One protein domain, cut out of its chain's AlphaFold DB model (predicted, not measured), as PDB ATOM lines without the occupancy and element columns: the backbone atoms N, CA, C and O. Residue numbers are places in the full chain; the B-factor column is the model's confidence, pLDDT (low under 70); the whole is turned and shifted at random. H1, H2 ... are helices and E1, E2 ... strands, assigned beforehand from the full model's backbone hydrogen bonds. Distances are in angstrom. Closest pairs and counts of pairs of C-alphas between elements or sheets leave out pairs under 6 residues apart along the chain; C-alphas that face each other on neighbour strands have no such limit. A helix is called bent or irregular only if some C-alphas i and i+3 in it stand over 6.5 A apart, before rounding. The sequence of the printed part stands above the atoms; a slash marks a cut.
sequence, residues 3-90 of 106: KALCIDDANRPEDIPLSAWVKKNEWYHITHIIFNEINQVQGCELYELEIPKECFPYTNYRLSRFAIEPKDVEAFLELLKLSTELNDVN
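AT A GLANCE: This is residues 3 to 90 of the 106 residues of an uncharacterized protein of Flavisolibacter tropicus (UniProt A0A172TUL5). A strongly twisted sheet of four strands, curled like part of a barrel, has one long helix, H1, packed over one face, mainly on E2. On the side away from H1, two long loop stretches, residues 7 to 26 and 47 to 65, reach outward. The printed part has 88 residues with four named strands and then one named helix, E1, E2, E3, E4, H1; the sheet runs E3, E2, E1, E4, all antiparallel. The class is mixed, helices and strands, though only 41 residues are in named elements. The whole is compact, with a radius of gyration of the C-alphas of 13.1 A and a rounded outline of 33 by 33 by 21 A.

HOW THE PARTS SIT: E1, residues 3 to 6, is an inner strand and forms a hairpin with E2, residues 27 to 36, across a long link. N 4 and O 28 are 2.8 A apart, within hydrogen-bond range. E2 bends by 69 degrees at residue 31, and its pairing is staggered: residues 27 to 29 pair with E1, residues 30 to 36 with E3, residues 41 to 46. E2 and E3 form a hairpin with a tight link, their directions 142 degrees apart; N 34 and O 43 are 2.8 A apart. E1, E2 and E3 make a meander, each strand the antiparallel neighbour of the one before. E4, residues 66 to 68, is the antiparallel neighbour of E1, with N 5 and O 67 at 2.8 A; this makes a Greek key, a meander of three strands whose first strand also neighbours the fourth. E1 and E3 are apart. H1, residues 70 to 87, is on the sheet at a height of 8.2 A, over E2 and, only just, over E3, on which 3 of its C-alphas fall. It runs slantwise to the strands, at 38 degrees to E2 on the local plane. The closest C-alphas of E2 and H1 are those of Ile 33 and Ser 83, 5.7 A apart. In H1, 12 of 14 O i to N i+4 pairs are within hydrogen-bond range.

IN THESE COORDINATES: E1 begins at C-alpha 3 (151.860, 85.033, 127.872) and is 10.1 A long. E2 measures 24.3 A, E3 16.4 A and E4 6.6 A. H1 measures 26.3 A and ends at C-alpha 87 (144.391, 78.455, 147.556); it is irregular, with C-alphas 71 and 74 at 7.3 A.

THE WHOLE: The C-alphas farthest apart are those of Asn 25 and Asn 90, 37.3 A. The printed part has no cut. The links E1 to E2 and E3 to E4 are long. Confidence is under 70 at residues 36 to 41 and 85 to 90.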
ATOM      1  N   LYS A   3     151.429  83.785 128.491       96.62
ATOM      2  CA  LYS A   3     151.860  85.033 127.872       96.62
ATOM      3  C   LYS A   3     150.695  86.025 127.823       96.62
ATOM      4  O   LYS A   3     149.609  85.685 127.359       96.62
ATOM      5  N   ALA A   4     150.931  87.253 128.274       96.88
ATOM      6  CA  ALA A   4     149.915  88.295 128.317       96.88
ATOM      7  C   ALA A   4     150.500  89.673 127.971       96.88
ATOM      8  O   ALA A   4     151.633  89.996 128.330       96.88
ATOM      9  N   LEU A   5     149.732  90.483 127.249       97.62
ATOM     10  CA  LEU A   5     150.090  91.842 126.849       97.62
ATOM     11  C   LEU A   5     149.549  92.829 127.880       97.62
ATOM     12  O   LEU A   5     148.347  92.830 128.139       97.62
ATOM     13  N   CYS A   6     150.385  93.710 128.422       97.94
ATOM     14  CA  CYS A   6     149.890  94.804 129.251       97.94
ATOM     15  C   CYS A   6     149.138  95.828 128.384       97.94
ATOM     16  O   CYS A   6     149.716  96.468 127.505       97.94
ATOM     17  N   ILE A   7     147.841  95.991 128.637       98.00
ATOM     18  CA  ILE A   7     146.953  96.935 127.942       98.00
ATOM     19  C   ILE A   7     146.661  98.196 128.769       98.00
ATOM     20  O   ILE A   7     146.246  99.214 128.205       98.00
ATOM     21  N   ASP A   8     146.907  98.145 130.081       96.56
ATOM     22  CA  ASP A   8     146.680  99.251 131.013       96.56
ATOM     23  C   ASP A   8     147.769  99.330 132.100       96.56
ATOM     24  O   ASP A   8     147.791  98.541 133.048       96.56
ATOM     25  N   ASP A   9     148.635 100.338 131.996       97.38
ATOM     26  CA  ASP A   9     149.644 100.714 132.992       97.38
ATOM     27  C   ASP A   9     149.262 101.972 133.797       97.38
ATOM     28  O   ASP A   9     150.066 102.480 134.583       97.38
ATOM     29  N   ALA A  10     148.031 102.471 133.659       96.56
ATOM     30  CA  ALA A  10     147.583 103.675 134.347       96.56
ATOM     31  C   ALA A  10     147.389 103.446 135.853       96.56
ATOM     32  O   ALA A  10     147.237 102.318 136.331       96.56
ATOM     33  N   ASN A  11     147.317 104.540 136.615       94.88
ATOM     34  CA  ASN A  11     147.045 104.523 138.058       94.88
ATOM     35  C   ASN A  11     148.057 103.684 138.858       94.88
ATOM     36  O   ASN A  11     147.678 102.913 139.742       94.88
ATOM     37  N   ARG A  12     149.348 103.818 138.527       95.12
ATOM     38  CA  ARG A  12     150.442 103.340 139.378       95.12
ATOM     39  C   ARG A  12     150.374 104.054 140.736       95.12
ATOM     40  O   ARG A  12     150.404 105.285 140.733       95.12
ATOM     41  N   PRO A  13     150.323 103.331 141.867       93.31
ATOM     42  CA  PRO A  13     150.481 103.934 143.187       93.31
ATOM     43  C   PRO A  13     151.828 104.651 143.315       93.31
ATOM     44  O   PRO A  13     152.837 104.169 142.802       93.31
ATOM     45  N   GLU A  14     151.858 105.783 144.018       92.62
ATOM     46  CA  GLU A  14     153.091 106.562 144.204       92.62
ATOM     47  C   GLU A  14     154.195 105.746 144.898       92.62
ATOM     48  O   GLU A  14     155.368 105.887 144.549       92.62
ATOM     49  N   ASP A  15     153.797 104.825 145.782       92.38
ATOM     50  CA  ASP A  15     154.683 103.968 146.577       92.38
ATOM     51  C   ASP A  15     155.369 102.844 145.777       92.38
ATOM     52  O   ASP A  15     156.337 102.255 146.256       92.38
ATOM     53  N   ILE A  16     154.894 102.516 144.567       94.06
ATOM     54  CA  ILE A  16     155.491 101.447 143.746       94.06
ATOM     55  C   ILE A  16     156.459 102.072 142.747       94.06
ATOM     56  O   ILE A  16     156.001 102.823 141.890       94.06
ATOM     57  N   PRO A  17     157.768 101.765 142.759       94.81
ATOM     58  CA  PRO A  17     158.720 102.371 141.832       94.81
ATOM     59  C   PRO A  17     158.422 101.992 140.374       94.81
ATOM     60  O   PRO A  17     157.920 100.910 140.084       94.81
ATOM     61  N   LEU A  18     158.790 102.865 139.428       94.81
ATOM     62  CA  LEU A  18     158.613 102.609 137.988       94.81
ATOM     63  C   LEU A  18     159.307 101.322 137.514       94.81
ATOM     64  O   LEU A  18     158.851 100.697 136.565       94.81
ATOM     65  N   SER A  19     160.402 100.927 138.167       95.06
ATOM     66  CA  SER A  19     161.119  99.682 137.877       95.06
ATOM     67  C   SER A  19     160.344  98.422 138.258       95.06
ATOM     68  O   SER A  19     160.688  97.357 137.767       95.06
ATOM     69  N   ALA A  20     159.334  98.546 139.124       95.31
ATOM     70  CA  ALA A  20     158.444  97.476 139.566       95.31
ATOM     71  C   ALA A  20     157.006  97.704 139.073       95.31
ATOM     72  O   ALA A  20     156.046  97.242 139.682       95.31
ATOM     73  N   TRP A  21     156.834  98.468 137.992       97.25
ATOM     74  CA  TRP A  21     155.530  98.685 137.382       97.25
ATOM     75  C   TRP A  21     155.514  98.205 135.938       97.25
ATOM     76  O   TRP A  21     156.494  98.340 135.205       97.25
ATOM     77  N   VAL A  22     154.378  97.644 135.540       97.44
ATOM     78  CA  VAL A  22     154.164  97.183 134.171       97.44
ATOM     79  C   VAL A  22     154.117  98.347 133.197       97.44
ATOM     80  O   VAL A  22     153.742  99.464 133.556       97.44
ATOM     81  N   LYS A  23     154.474  98.072 131.948       98.00
ATOM     82  CA  LYS A  23     154.469  99.056 130.870       98.00
ATOM     83  C   LYS A  23     153.487  98.641 129.796       98.00
ATOM     84  O   LYS A  23     153.487  97.495 129.339       98.00
ATOM     85  N   LYS A  24     152.666  99.587 129.357       97.44
ATOM     86  CA  LYS A  24     151.697  99.339 128.296       97.44
ATOM     87  C   LYS A  24     152.391  98.922 126.999       97.44
ATOM     88  O   LYS A  24     153.394  99.506 126.598       97.44
ATOM     89  N   ASN A  25     151.794  97.948 126.320       97.50
ATOM     90  CA  ASN A  25     152.289  97.283 125.113       97.50
ATOM     91  C   ASN A  25     153.540  96.401 125.306       97.50
ATOM     92  O   ASN A  25     154.110  95.953 124.311       97.50
ATOM     93  N   GLU A  26     153.947  96.107 126.545       98.00
ATOM     94  CA  GLU A  26     154.951  95.075 126.826       98.00
ATOM     95  C   GLU A  26     154.304  93.719 127.144       98.00
ATOM     96  O   GLU A  26     153.178  93.633 127.646       98.00
ATOM     97  N   TRP A  27     155.028  92.649 126.811       97.44
ATOM     98  CA  TRP A  27     154.615  91.272 127.055       97.44
ATOM     99  C   TRP A  27     155.209  90.757 128.361       97.44
ATOM    100  O   TRP A  27     156.403  90.918 128.600       97.44
ATOM    101  N   TYR A  28     154.375  90.076 129.138       97.94
ATOM    102  CA  TYR A  28     154.719  89.446 130.408       97.94
ATOM    103  C   TYR A  28     154.239  87.994 130.432       97.94
ATOM    104  O   TYR A  28     153.423  87.586 129.596       97.94
ATOM    105  N   HIS A  29     154.704  87.223 131.411       97.81
ATOM    106  CA  HIS A  29     154.222  85.873 131.676       97.81
ATOM    107  C   HIS A  29     153.551  85.800 133.043       97.81
ATOM    108  O   HIS A  29     154.201  85.910 134.079       97.81
ATOM    109  N   ILE A  30     152.242  85.551 133.041       96.31
ATOM    110  CA  ILE A  30     151.467  85.307 134.254       96.31
ATOM    111  C   ILE A  30     151.849  83.934 134.812       96.31
ATOM    112  O   ILE A  30     151.737  82.911 134.119       96.31
ATOM    113  N   THR A  31     152.307  83.907 136.061       94.69
ATOM    114  CA  THR A  31     152.737  82.693 136.773       94.69
ATOM    115  C   THR A  31     151.653  82.152 137.691       94.69
ATOM    116  O   THR A  31     151.511  80.935 137.790       94.69
ATOM    117  N   HIS A  32     150.879  83.039 138.315       92.69
ATOM    118  CA  HIS A  32     149.865  82.687 139.299       92.69
ATOM    119  C   HIS A  32     148.702  83.685 139.272       92.69
ATOM    120  O   HIS A  32     148.906  84.871 138.991       92.69
ATOM    121  N   ILE A  33     147.487  83.210 139.552       90.88
ATOM    122  CA  ILE A  33     146.273  84.035 139.601       90.88
ATOM    123  C   ILE A  33     145.704  83.995 141.016       90.88
ATOM    124  O   ILE A  33     145.403  82.934 141.548       90.88
ATOM    125  N   ILE A  34     145.517  85.168 141.609       87.00
ATOM    126  CA  ILE A  34     145.093  85.328 142.998       87.00
ATOM    127  C   ILE A  34     143.661  85.852 143.001       87.00
ATOM    128  O   ILE A  34     143.371  86.888 142.397       87.00
ATOM    129  N   PHE A  35     142.762  85.161 143.698       81.00
ATOM    130  CA  PHE A  35     141.385  85.612 143.872       81.00
ATOM    131  C   PHE A  35     141.209  86.218 145.262       81.00
ATOM    132  O   PHE A  35     141.401  85.542 146.268       81.00
ATOM    133  N   ASN A  36     140.844  87.498 145.334       69.44
ATOM    134  CA  ASN A  36     140.453  88.119 146.595       69.44
ATOM    135  C   ASN A  36     138.922  88.146 146.689       69.44
ATOM    136  O   ASN A  36     138.280  89.016 146.095       69.44
ATOM    137  N   GLU A  37     138.349  87.207 147.446       66.94
ATOM    138  CA  GLU A  37     136.896  87.056 147.616       66.94
ATOM    139  C   GLU A  37     136.223  88.296 148.215       66.94
ATOM    140  O   GLU A  37     135.113  88.654 147.814       66.94
ATOM    141  N   ILE A  38     136.913  88.989 149.128       61.84
ATOM    142  CA  ILE A  38     136.383  90.150 149.858       61.84
ATOM    143  C   ILE A  38     136.180  91.334 148.910       61.84
ATOM    144  O   ILE A  38     135.171  92.032 148.985       61.84
ATOM    145  N   ASN A  39     137.129  91.544 147.997       62.12
ATOM    146  CA  ASN A  39     137.128  92.700 147.102       62.12
ATOM    147  C   ASN A  39     136.660  92.366 145.678       62.12
ATOM    148  O   ASN A  39     136.570  93.275 144.854       62.12
ATOM    149  N   GLN A  40     136.394  91.088 145.371       68.50
ATOM    150  CA  GLN A  40     136.084  90.590 144.020       68.50
ATOM    151  C   GLN A  40     137.138  91.014 142.976       68.50
ATOM    152  O   GLN A  40     136.837  91.218 141.800       68.50
ATOM    153  N   VAL A  41     138.391  91.182 143.410       69.38
ATOM    154  CA  VAL A  41     139.507  91.578 142.542       69.38
ATOM    155  C   VAL A  41     140.357  90.356 142.232       69.38
ATOM    156  O   VAL A  41     140.815  89.658 143.136       69.38
ATOM    157  N   GLN A  42     140.608  90.148 140.940       85.69
ATOM    158  CA  GLN A  42     141.571  89.171 140.446       85.69
ATOM    159  C   GLN A  42     142.944  89.829 140.298       85.69
ATOM    160  O   GLN A  42     143.117  90.783 139.528       85.69
ATOM    161  N   GLY A  43     143.902  89.326 141.067       91.44
ATOM    162  CA  GLY A  43     145.313  89.660 140.969       91.44
ATOM    163  C   GLY A  43     146.080  88.607 140.171       91.44
ATOM    164  O   GLY A  43     145.605  87.490 139.970       91.44
ATOM    165  N   CYS A  44     147.282  88.947 139.732       92.94
ATOM    166  CA  CYS A  44     148.218  88.010 139.138       92.94
ATOM    167  C   CYS A  44     149.669  88.363 139.472       92.94
ATOM    168  O   CYS A  44     150.020  89.533 139.661       92.94
ATOM    169  N   GLU A  45     150.505  87.335 139.498       95.19
ATOM    170  CA  GLU A  45     151.959  87.445 139.583       95.19
ATOM    171  C   GLU A  45     152.579  87.323 138.190       95.19
ATOM    172  O   GLU A  45     152.041  86.629 137.319       95.19
ATOM    173  N   LEU A  46     153.700  88.015 137.983       96.69
ATOM    174  CA  LEU A  46     154.428  88.037 136.719       96.69
ATOM    175  C   LEU A  46     155.816  87.437 136.910       96.69
ATOM    176  O   LEU A  46     156.462  87.662 137.930       96.69
ATOM    177  N   TYR A  47     156.297  86.720 135.902       97.00
ATOM    178  CA  TYR A  47     157.641  86.150 135.916       97.00
ATOM    179  C   TYR A  47     158.734  87.228 135.839       97.00
ATOM    180  O   TYR A  47     159.776  87.115 136.476       97.00
ATOM    181  N   GLU A  48     158.510  88.274 135.045       96.56
ATOM    182  CA  GLU A  48     159.504  89.317 134.775       96.56
ATOM    183  C   GLU A  48     159.592  90.370 135.876       96.56
ATOM    184  O   GLU A  48     160.556  91.136 135.910       96.56
ATOM    185  N   LEU A  49     158.557  90.474 136.709       95.00
ATOM    186  CA  LEU A  49     158.354  91.636 137.554       95.00
ATOM    187  C   LEU A  49     157.737  91.250 138.895       95.00
ATOM    188  O   LEU A  49     156.624  90.734 138.963       95.00
ATOM    189  N   GLU A  50     158.436  91.602 139.965       93.44
ATOM    190  CA  GLU A  50     158.005  91.396 141.344       93.44
ATOM    191  C   GLU A  50     157.734  92.753 142.006       93.44
ATOM    192  O   GLU A  50     158.456  93.724 141.762       93.44
ATOM    193  N   ILE A  51     156.683  92.835 142.829       92.50
ATOM    194  CA  ILE A  51     156.427  94.022 143.652       92.50
ATOM    195  C   ILE A  51     157.295  93.915 144.918       92.50
ATOM    196  O   ILE A  51     157.155  92.934 145.651       92.50
ATOM    197  N   PRO A  52     158.171  94.897 145.206       93.06
ATOM    198  CA  PRO A  52     159.006  94.875 146.402       93.06
ATOM    199  C   PRO A  52     158.172  94.804 147.683       93.06
ATOM    200  O   PRO A  52     157.101  95.405 147.780       93.06
ATOM    201  N   LYS A  53     158.686  94.113 148.704       90.88
ATOM    202  CA  LYS A  53     157.983  93.934 149.987       90.88
ATOM    203  C   LYS A  53     157.739  95.259 150.711       90.88
ATOM    204  O   LYS A  53     156.784  95.379 151.473       90.88
ATOM    205  N   GLU A  54     158.587  96.251 150.461       93.12
ATOM    206  CA  GLU A  54     158.482  97.609 150.991       93.12
ATOM    207  C   GLU A  54     157.242  98.347 150.464       93.12
ATOM    208  O   GLU A  54     156.781  99.287 151.103       93.12
ATOM    209  N   CYS A  55     156.669  97.900 149.341       89.75
ATOM    210  CA  CYS A  55     155.455  98.455 148.745       89.75
ATOM    211  C   CYS A  55     154.161  97.865 149.343       89.75
ATOM    212  O   CYS A  55     153.092  98.000 148.743       89.75
ATOM    213  N   PHE A  56     154.217  97.199 150.503       87.75
ATOM    214  CA  PHE A  56     153.020  96.723 151.204       87.75
ATOM    215  C   PHE A  56     152.015  97.881 151.397       87.75
ATOM    216  O   PHE A  56     152.415  98.959 151.839       87.75
ATOM    217  N   PRO A  57     150.715  97.702 151.089       87.88
ATOM    218  CA  PRO A  57     149.993  96.433 150.943       87.88
ATOM    219  C   PRO A  57     149.917  95.867 149.516       87.88
ATOM    220  O   PRO A  57     149.181  94.907 149.287       87.88
ATOM    221  N   TYR A  58     150.624  96.443 148.542       89.62
ATOM    222  CA  TYR A  58     150.593  95.958 147.164       89.62
ATOM    223  C   TYR A  58     151.460  94.705 147.013       89.62
ATOM    224  O   TYR A  58     152.654  94.736 147.293       89.62
ATOM    225  N   THR A  59     150.859  93.602 146.564       89.25
ATOM    226  CA  THR A  59     151.551  92.304 146.431       89.25
ATOM    227  C   THR A  59     151.377  91.646 145.066       89.25
ATOM    228  O   THR A  59     152.145  90.762 144.713       89.25
ATOM    229  N   ASN A  60     150.393  92.077 144.272       91.94
ATOM    230  CA  ASN A  60     150.121  91.543 142.940       91.94
ATOM    231  C   ASN A  60     149.602  92.627 141.987       91.94
ATOM    232  O   ASN A  60     149.189  93.715 142.400       91.94
ATOM    233  N   TYR A  61     149.619  92.319 140.692       94.06
ATOM    234  CA  TYR A  61     149.081  93.189 139.651       94.06
ATOM    235  C   TYR A  61     147.623  92.846 139.385       94.06
ATOM    236  O   TYR A  61     147.233  91.687 139.427       94.06
ATOM    237  N   ARG A  62     146.796  93.841 139.054       93.56
ATOM    238  CA  ARG A  62     145.416  93.573 138.625       93.56
ATOM    239  C   ARG A  62     145.423  92.798 137.310       93.56
ATOM    240  O   ARG A  62     145.961  93.290 136.321       93.56
ATOM    241  N   LEU A  63     144.744  91.655 137.278       93.44
ATOM    242  CA  LEU A  63     144.642  90.805 136.092       93.44
ATOM    243  C   LEU A  63     144.016  91.543 134.897       93.44
ATOM    244  O   LEU A  63     144.426  91.347 133.758       93.44
ATOM    245  N   SER A  64     143.078  92.461 135.154       93.25
ATOM    246  CA  SER A  64     142.417  93.275 134.123       93.25
ATOM    247  C   SER A  64     143.360  94.194 133.334       93.25
ATOM    248  O   SER A  64     142.941  94.778 132.338       93.25
ATOM    249  N   ARG A  65     144.617  94.355 133.772       96.12
ATOM    250  CA  ARG A  65     145.648  95.112 133.047       96.12
ATOM    251  C   ARG A  65     146.227  94.352 131.866       96.12
ATOM    252  O   ARG A  65     146.961  94.952 131.081       96.12
ATOM    253  N   PHE A  66     145.932  93.061 131.747       96.38
ATOM    254  CA  PHE A  66     146.537  92.190 130.756       96.38
ATOM    255  C   PHE A  66     145.495  91.613 129.803       96.38
ATOM    256  O   PHE A  66     144.396  91.233 130.200       96.38
ATOM    257  N   ALA A  67     145.869  91.532 128.530       95.31
ATOM    258  CA  ALA A  67     145.139  90.816 127.499       95.31
ATOM    259  C   ALA A  67     145.877  89.527 127.139       95.31
ATOM    260  O   ALA A  67     147.105  89.500 127.064       95.31
ATOM    261  N   ILE A  68     145.119  88.469 126.881       93.50
ATOM    262  CA  ILE A  68     145.642  87.148 126.527       93.50
ATOM    263  C   ILE A  68     145.259  86.867 125.081       93.50
ATOM    264  O   ILE A  68     144.169  87.239 124.639       93.50
ATOM    265  N   GLU A  69     146.160  86.243 124.321       92.12
ATOM    266  CA  GLU A  69     145.851  85.881 122.941       92.12
ATOM    267  C   GLU A  69     144.743  84.811 122.912       92.12
ATOM    268  O   GLU A  69     144.759  83.896 123.735       92.12
ATOM    269  N   PRO A  70     143.805  84.847 121.946       92.00
ATOM    270  CA  PRO A  70     142.700  83.885 121.887       92.00
ATOM    271  C   PRO A  70     143.131  82.411 121.904       92.00
ATOM    272  O   PRO A  70     142.434  81.571 122.463       92.00
ATOM    273  N   LYS A  71     144.296  82.100 121.321       92.50
ATOM    274  CA  LYS A  71     144.877  80.747 121.295       92.50
ATOM    275  C   LYS A  71     145.321  80.237 122.676       92.50
ATOM    276  O   LYS A  71     145.413  79.032 122.858       92.50
ATOM    277  N   ASP A  72     145.590  81.137 123.623       90.75
ATOM    278  CA  ASP A  72     146.145  80.818 124.945       90.75
ATOM    279  C   ASP A  72     145.063  80.820 126.044       90.75
ATOM    280  O   ASP A  72     145.355  80.589 127.217       90.75
ATOM    281  N   VAL A  73     143.797  81.060 125.677       88.94
ATOM    282  CA  VAL A  73     142.663  81.131 126.615       88.94
ATOM    283  C   VAL A  73     142.435  79.806 127.342       88.94
ATOM    284  O   VAL A  73     142.160  79.815 128.537       88.94
ATOM    285  N   GLU A  74     142.564  78.666 126.660       89.62
ATOM    286  CA  GLU A  74     142.381  77.351 127.288       89.62
ATOM    287  C   GLU A  74     143.433  77.104 128.379       89.62
ATOM    288  O   GLU A  74     143.082  76.848 129.531       89.62
ATOM    289  N   ALA A  75     144.708  77.322 128.054       90.94
ATOM    290  CA  ALA A  75     145.807  77.216 129.010       90.94
ATOM    291  C   ALA A  75     145.672  78.230 130.165       90.94
ATOM    292  O   ALA A  75     146.039  77.946 131.307       90.94
ATOM    293  N   PHE A  76     145.112  79.413 129.902       90.25
ATOM    294  CA  PHE A  76     144.805  80.388 130.947       90.25
ATOM    295  C   PHE A  76     143.716  79.908 131.910       90.25
ATOM    296  O   PHE A  76     143.857  80.071 133.122       90.25
ATOM    297  N   LEU A  77     142.648  79.293 131.399       87.25
ATOM    298  CA  LEU A  77     141.593  78.717 132.234       87.25
ATOM    299  C   LEU A  77     142.114  77.556 133.089       87.25
ATOM    300  O   LEU A  77     141.690  77.406 134.234       87.25
ATOM    301  N   GLU A  78     143.042  76.754 132.569       90.56
ATOM    302  CA  GLU A  78     143.740  75.731 133.355       90.56
ATOM    303  C   GLU A  78     144.585  76.353 134.472       90.56
ATOM    304  O   GLU A  78     144.490  75.922 135.621       90.56
ATOM    305  N   LEU A  79     145.344  77.414 134.173       89.75
ATOM    306  CA  LEU A  79     146.116  78.139 135.184       89.75
ATOM    307  C   LEU A  79     145.217  78.720 136.284       89.75
ATOM    308  O   LEU A  79     145.578  78.670 137.461       89.75
ATOM    309  N   LEU A  80     144.048  79.251 135.913       86.44
ATOM    310  CA  LEU A  80     143.059  79.767 136.857       86.44
ATOM    311  C   LEU A  80     142.589  78.671 137.817       86.44
ATOM    312  O   LEU A  80     142.652  78.877 139.025       86.44
ATOM    313  N   LYS A  81     142.190  77.507 137.289       83.88
ATOM    314  CA  LYS A  81     141.742  76.359 138.094       83.88
ATOM    315  C   LYS A  81     142.824  75.883 139.057       83.88
ATOM    316  O   LYS A  81     142.563  75.757 140.250       83.88
ATOM    317  N   LEU A  82     144.046  75.699 138.557       85.56
ATOM    318  CA  LEU A  82     145.184  75.282 139.376       85.56
ATOM    319  C   LEU A  82     145.477  76.292 140.488       85.56
ATOM    320  O   LEU A  82     145.730  75.903 141.623       85.56
ATOM    321  N   SER A  83     145.414  77.590 140.183       83.88
ATOM    322  CA  SER A  83     145.664  78.630 141.184       83.88
ATOM    323  C   SER A  83     144.563  78.675 142.250       83.88
ATOM    324  O   SER A  83     144.867  78.862 143.422       83.88
ATOM    325  N   THR A  84     143.297  78.451 141.876       71.25
ATOM    326  CA  THR A  84     142.185  78.365 142.837       71.25
ATOM    327  C   THR A  84     142.244  77.113 143.704       71.25
ATOM    328  O   THR A  84     142.052  77.222 144.906       71.25
ATOM    329  N   GLU A  85     142.568  75.949 143.135       63.59
ATOM    330  CA  GLU A  85     142.703  74.701 143.898       63.59
ATOM    331  C   GLU A  85     143.860  74.778 144.900       63.59
ATOM    332  O   GLU A  85     143.741  74.265 146.009       63.59
ATOM    333  N   LEU A  86     144.953  75.466 144.547       57.66
ATOM    334  CA  LEU A  86     146.084  75.698 145.447       57.66
ATOM    335  C   LEU A  86     145.751  76.632 146.620       57.66
ATOM    336  O   LEU A  86     146.338  76.468 147.688       57.66
ATOM    337  N   ASN A  87     144.806  77.565 146.463       55.31
ATOM    338  CA  ASN A  87     144.391  78.455 147.556       55.31
ATOM    339  C   ASN A  87     143.688  77.702 148.704       55.31
ATOM    340  O   ASN A  87     143.732  78.169 149.840       55.31
ATOM    341  N   ASP A  88     143.111  76.525 148.436       50.91
ATOM    342  CA  ASP A  88     142.473  75.664 149.445       50.91
ATOM    343  C   ASP A  88     143.437  74.656 150.101       50.91
ATOM    344  O   ASP A  88     143.043  73.884 150.984       50.91
ATOM    345  N   VAL A  89     144.718  74.639 149.718       41.78
ATOM    346  CA  VAL A  89     145.682  73.684 150.275       41.78
ATOM    347  C   VAL A  89     146.420  74.312 151.453       41.78
ATOM    348  O   VAL A  89     147.429  74.998 151.304       41.78
ATOM    349  N   ASN A  90     145.953  74.012 152.665       44.88
ATOM    350  CA  ASN A  90     146.738  74.206 153.883       44.88
ATOM    351  C   ASN A  90     147.857  73.145 153.909       44.88
ATOM    352  O   ASN A  90     147.696  72.061 154.477       44.88
TER     353      ASN A  90